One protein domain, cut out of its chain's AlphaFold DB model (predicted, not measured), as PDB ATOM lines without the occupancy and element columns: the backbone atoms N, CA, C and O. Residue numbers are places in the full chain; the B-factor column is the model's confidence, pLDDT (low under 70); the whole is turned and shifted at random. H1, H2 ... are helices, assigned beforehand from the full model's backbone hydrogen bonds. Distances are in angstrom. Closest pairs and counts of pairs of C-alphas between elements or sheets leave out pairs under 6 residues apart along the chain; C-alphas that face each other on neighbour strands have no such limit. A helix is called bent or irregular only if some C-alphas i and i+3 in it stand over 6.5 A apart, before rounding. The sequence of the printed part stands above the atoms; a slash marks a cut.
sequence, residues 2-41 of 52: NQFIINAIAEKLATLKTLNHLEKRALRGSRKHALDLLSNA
ATOM      1  N   ASN A   2     -46.870   0.230  16.850       80.31
ATOM      2  CA  ASN A   2     -45.577   0.691  16.304       80.31
ATOM      3  C   ASN A   2     -44.335   0.235  17.089       80.31
ATOM      4  O   ASN A   2     -43.321  -0.065  16.472       80.31
ATOM      5  N   GLN A   3     -44.406   0.124  18.421       89.81
ATOM      6  CA  GLN A   3     -43.236  -0.244  19.229       89.81
ATOM      7  C   GLN A   3     -42.706  -1.652  18.918       89.81
ATOM      8  O   GLN A   3     -41.500  -1.860  18.883       89.81
ATOM      9  N   PHE A   4     -43.597  -2.609  18.639       94.81
ATOM     10  CA  PHE A   4     -43.206  -3.977  18.289       94.81
ATOM     11  C   PHE A   4     -42.436  -4.019  16.962       94.81
ATOM     12  O   PHE A   4     -41.381  -4.637  16.872       94.81
ATOM     13  N   ILE A   5     -42.929  -3.293  15.955       94.38
ATOM     14  CA  ILE A   5     -42.283  -3.198  14.641       94.38
ATOM     15  C   ILE A   5     -40.927  -2.490  14.762       94.38
ATOM     16  O   ILE A   5     -39.939  -2.958  14.202       94.38
ATOM     17  N   ILE A   6     -40.861  -1.398  15.530       97.31
ATOM     18  CA  ILE A   6     -39.613  -0.663  15.778       97.31
ATOM     19  C   ILE A   6     -38.577  -1.568  16.455       97.31
ATOM     20  O   ILE A   6     -37.434  -1.619  16.002       97.31
ATOM     21  N   ASN A   7     -38.975  -2.318  17.486       97.56
ATOM     22  CA  ASN A   7     -38.075  -3.227  18.194       97.56
ATOM     23  C   ASN A   7     -37.574  -4.348  17.274       97.56
ATOM     24  O   ASN A   7     -36.369  -4.566  17.194       97.56
ATOM     25  N   ALA A   8     -38.457  -4.983  16.498       97.44
ATOM     26  CA  ALA A   8     -38.070  -6.035  15.556       97.44
ATOM     27  C   ALA A   8     -37.071  -5.534  14.492       97.44
ATOM     28  O   ALA A   8     -36.121  -6.233  14.130       97.44
ATOM     29  N   ILE A   9     -37.247  -4.303  13.998       97.62
ATOM     30  CA  ILE A   9     -36.309  -3.680  13.053       97.62
ATOM     31  C   ILE A   9     -34.965  -3.388  13.731       97.62
ATOM     32  O   ILE A   9     -33.913  -3.668  13.148       97.62
ATOM     33  N   ALA A  10     -34.986  -2.845  14.950       98.12
ATOM     34  CA  ALA A  10     -33.777  -2.553  15.715       98.12
ATOM     35  C   ALA A  10     -32.974  -3.830  16.008       98.12
ATOM     36  O   ALA A  10     -31.762  -3.854  15.779       98.12
ATOM     37  N   GLU A  11     -33.647  -4.903  16.426       98.00
ATOM     38  CA  GLU A  11     -33.051  -6.221  16.653       98.00
ATOM     39  C   GLU A  11     -32.418  -6.769  15.373       98.00
ATOM     40  O   GLU A  11     -31.227  -7.084  15.362       98.00
ATOM     41  N   LYS A  12     -33.153  -6.779  14.252       98.25
ATOM     42  CA  LYS A  12     -32.619  -7.239  12.959       98.25
ATOM     43  C   LYS A  12     -31.378  -6.452  12.538       98.25
ATOM     44  O   LYS A  12     -30.413  -7.035  12.040       98.25
ATOM     45  N   LEU A  13     -31.375  -5.133  12.736       98.56
ATOM     46  CA  LEU A  13     -30.219  -4.295  12.426       98.56
ATOM     47  C   LEU A  13     -29.023  -4.616  13.333       98.56
ATOM     48  O   LEU A  13     -27.895  -4.690  12.842       98.56
ATOM     49  N   ALA A  14     -29.251  -4.820  14.631       98.44
ATOM     50  CA  ALA A  14     -28.207  -5.202  15.577       98.44
ATOM     51  C   ALA A  14     -27.586  -6.559  15.208       98.44
ATOM     52  O   ALA A  14     -26.359  -6.682  15.174       98.44
ATOM     53  N   THR A  15     -28.407  -7.545  14.830       98.56
ATOM     54  CA  THR A  15     -27.943  -8.856  14.357       98.56
ATOM     55  C   THR A  15     -27.075  -8.724  13.108       98.56
ATOM     56  O   THR A  15     -25.967  -9.257  13.078       98.56
ATOM     57  N   LEU A  16     -27.519  -7.965  12.099       98.75
ATOM     58  CA  LEU A  16     -26.751  -7.768  10.863       98.75
ATOM     59  C   LEU A  16     -25.421  -7.042  11.108       98.75
ATOM     60  O   LEU A  16     -24.394  -7.412  10.540       98.75
ATOM     61  N   LYS A  17     -25.414  -6.027  11.982       98.56
ATOM     62  CA  LYS A  17     -24.178  -5.341  12.388       98.56
ATOM     63  C   LYS A  17     -23.217  -6.288  13.103       98.56
ATOM     64  O   LYS A  17     -22.019  -6.253  12.828       98.56
ATOM     65  N   THR A  18     -23.742  -7.136  13.984       98.38
ATOM     66  CA  THR A  18     -22.955  -8.132  14.722       98.38
ATOM     67  C   THR A  18     -22.348  -9.156  13.770       98.38
ATOM     68  O   THR A  18     -21.148  -9.407  13.842       98.38
ATOM     69  N   LEU A  19     -23.133  -9.671  12.819       98.62
ATOM     70  CA  LEU A  19     -22.653 -10.597  11.793       98.62
ATOM     71  C   LEU A  19     -21.502  -9.982  10.983       98.62
ATOM     72  O   LEU A  19     -20.420 -10.557  10.923       98.62
ATOM     73  N   ASN A  20     -21.689  -8.767  10.463       98.38
ATOM     74  CA  ASN A  20     -20.662  -8.053   9.696       98.38
ATOM     75  C   ASN A  20     -19.382  -7.816  10.522       98.38
ATOM     76  O   ASN A  20     -18.264  -7.971  10.027       98.38
ATOM     77  N   HIS A  21     -19.524  -7.465  11.803       98.06
ATOM     78  CA  HIS A  21     -18.377  -7.313  12.696       98.06
ATOM     79  C   HIS A  21     -17.603  -8.630  12.862       98.06
ATOM     80  O   HIS A  21     -16.373  -8.630  12.755       98.06
ATOM     81  N   LEU A  22     -18.312  -9.737  13.105       97.88
ATOM     82  CA  LEU A  22     -17.712 -11.061  13.255       97.88
ATOM     83  C   LEU A  22     -17.033 -11.521  11.962       97.88
ATOM     84  O   LEU A  22     -15.897 -11.979  12.030       97.88
ATOM     85  N   GLU A  23     -17.645 -11.313  10.796       97.88
ATOM     86  CA  GLU A  23     -17.041 -11.614   9.490       97.88
ATOM     87  C   GLU A  23     -15.730 -10.843   9.282       97.88
ATOM     88  O   GLU A  23     -14.678 -11.436   9.035       97.88
ATOM     89  N   LYS A  24     -15.740  -9.518   9.485       97.69
ATOM     90  CA  LYS A  24     -14.530  -8.680   9.390       97.69
ATOM     91  C   LYS A  24     -13.442  -9.092  10.374       97.69
ATOM     92  O   LYS A  24     -12.256  -8.858  10.134       97.69
ATOM     93  N   ARG A  25     -13.818  -9.613  11.540       96.00
ATOM     94  CA  ARG A  25     -12.865 -10.143  12.520       96.00
ATOM     95  C   ARG A  25     -12.329 -11.511  12.116       96.00
ATOM     96  O   ARG A  25     -11.127 -11.716  12.242       96.00
ATOM     97  N   ALA A  26     -13.179 -12.397  11.612       95.69
ATOM     98  CA  ALA A  26     -12.802 -13.728  11.157       95.69
ATOM     99  C   ALA A  26     -11.797 -13.662   9.999       95.69
ATOM    100  O   ALA A  26     -10.803 -14.379  10.032       95.69
ATOM    101  N   LEU A  27     -11.979 -12.726   9.058       95.94
ATOM    102  CA  LEU A  27     -11.034 -12.479   7.958       95.94
ATOM    103  C   LEU A  27      -9.626 -12.077   8.426       95.94
ATOM    104  O   LEU A  27      -8.655 -12.281   7.706       95.94
ATOM    105  N   ARG A  28      -9.508 -11.495   9.625       95.25
ATOM    106  CA  ARG A  28      -8.221 -11.129  10.237       95.25
ATOM    107  C   ARG A  28      -7.636 -12.252  11.099       95.25
ATOM    108  O   ARG A  28      -6.510 -12.129  11.569       95.25
ATOM    109  N   GLY A  29      -8.401 -13.311  11.355       93.69
ATOM    110  CA  GLY A  29      -7.961 -14.461  12.132       93.69
ATOM    111  C   GLY A  29      -7.146 -15.442  11.291       93.69
ATOM    112  O   GLY A  29      -7.342 -15.568  10.087       93.69
ATOM    113  N   SER A  30      -6.252 -16.186  11.941       95.81
ATOM    114  CA  SER A  30      -5.524 -17.289  11.314       95.81
ATOM    115  C   SER A  30      -5.491 -18.482  12.256       95.81
ATOM    116  O   SER A  30      -4.924 -18.413  13.348       95.81
ATOM    117  N   ARG A  31      -6.086 -19.597  11.817       94.00
ATOM    118  CA  ARG A  31      -6.072 -20.858  12.570       94.00
ATOM    119  C   ARG A  31      -4.644 -21.335  12.809       94.00
ATOM    120  O   ARG A  31      -4.325 -21.746  13.917       94.00
ATOM    121  N   LYS A  32      -3.790 -21.251  11.785       96.44
ATOM    122  CA  LYS A  32      -2.377 -21.620  11.891       96.44
ATOM    123  C   LYS A  32      -1.673 -20.777  12.953       96.44
ATOM    124  O   LYS A  32      -1.059 -21.344  13.839       96.44
ATOM    125  N   HIS A  33      -1.836 -19.454  12.912       95.25
ATOM    126  CA  HIS A  33      -1.225 -18.569  13.907       95.25
ATOM    127  C   HIS A  33      -1.692 -18.890  15.335       95.25
ATOM    128  O   HIS A  33      -0.875 -18.934  16.246       95.25
ATOM    129  N   ALA A  34      -2.987 -19.162  15.524       95.38
ATOM    130  CA  ALA A  34      -3.528 -19.536  16.828       95.38
ATOM    131  C   ALA A  34      -2.949 -20.863  17.348       95.38
ATOM    132  O   ALA A  34      -2.581 -20.952  18.515       95.38
ATOM    133  N   LEU A  35      -2.842 -21.884  16.492       96.25
ATOM    134  CA  LEU A  35      -2.256 -23.174  16.868       96.25
ATOM    135  C   LEU A  35      -0.751 -23.064  17.134       96.25
ATOM    136  O   LEU A  35      -0.274 -23.614  18.121       96.25
ATOM    137  N   ASP A  36      -0.027 -22.312  16.302       96.75
ATOM    138  CA  ASP A  36       1.401 -22.052  16.492       96.75
ATOM    139  C   ASP A  36       1.625 -21.323  17.836       96.75
ATOM    140  O   ASP A  36       2.513 -21.697  18.596       96.75
ATOM    141  N   LEU A  37       0.771 -20.354  18.200       95.50
ATOM    142  CA  LEU A  37       0.813 -19.706  19.516       95.50
ATOM    143  C   LEU A  37       0.589 -20.713  20.658       95.50
ATOM    144  O   LEU A  37       1.377 -20.736  21.601       95.50
ATOM    145  N   LEU A  38      -0.458 -21.541  20.563       93.31
ATOM    146  CA  LEU A  38      -0.811 -22.535  21.585       93.31
ATOM    147  C   LEU A  38       0.273 -23.599  21.773       93.31
ATOM    148  O   LEU A  38       0.443 -24.088  22.883       93.31
ATOM    149  N   SER A  39       1.037 -23.923  20.729       94.12
ATOM    150  CA  SER A  39       2.148 -24.875  20.837       94.12
ATOM    151  C   SER A  39       3.289 -24.399  21.744       94.12
ATOM    152  O   SER A  39       4.051 -25.223  22.239       94.12
ATOM    153  N   ASN A  40       3.382 -23.091  22.013       93.75
ATOM    154  CA  ASN A  40       4.356 -22.539  22.960       93.75
ATOM    155  C   ASN A  40       3.898 -22.652  24.421       93.75
ATOM    156  O   ASN A  40       4.668 -22.331  25.327       93.75
ATOM    157  N   ALA A  41       2.643 -23.039  24.670       90.69
ATOM    158  CA  ALA A  41       2.155 -23.215  26.026       90.69
ATOM    159  C   ALA A  41       2.847 -24.425  26.679       90.69
ATOM    160  O   ALA A  41       3.003 -25.469  26.041       90.69
TER     161      ALA A  41
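This is residues 2 to 41 of the 52 residues of an uncharacterized protein of uncultured Sulfurovum sp (UniProt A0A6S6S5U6). One long, straight helix, H1, makes most of the length of a slender rod, and a short helix, H2, follows beyond its far end, turned off at an angle so that the two form a wide, open bend. The helices do not fold back on each other, and residues 2 to 41 stand free. The printed part has 40 residues with two named helices, in the order H1, H2, and no named strand; the class is all helix. It is extended, with a radius of gyration of the C-alphas of 17.4 A, and its C-alphas span 55 by 18 by 7 A.

H1 is residues 2 to 26, 36.2 A from first to last C-alpha. It begins at C-alpha 2 of Asn 2, at (-45.577, 0.691, 16.304), and ends at C-alpha 26 of Ala 26, at (-12.802, -13.728, 11.157). H2 is residues 31 to 39, 12.3 A from first to last C-alpha, and ends at C-alpha 39 of Ser 39, at (2.148, -24.875, 20.837). Neither helix is bent or irregular.

H1 and H2 are apart, with no C-alpha of the one within 8 A of the other. Four residues, 27 to 30, join them in a tight link. In H1 and H2 every O i to N i+4 pair is within hydrogen-bond range.

The C-alphas of Asn 2 and Asn 40 are the two farthest apart, at 55.5 A, and those of the first and last printed residues, Asn 2 and Ala 41, are 54.3 A apart. The printed part has no cut, and there is no long link. The mean pLDDT of the printed part is 95.9, and no printed residue of this model is under 70.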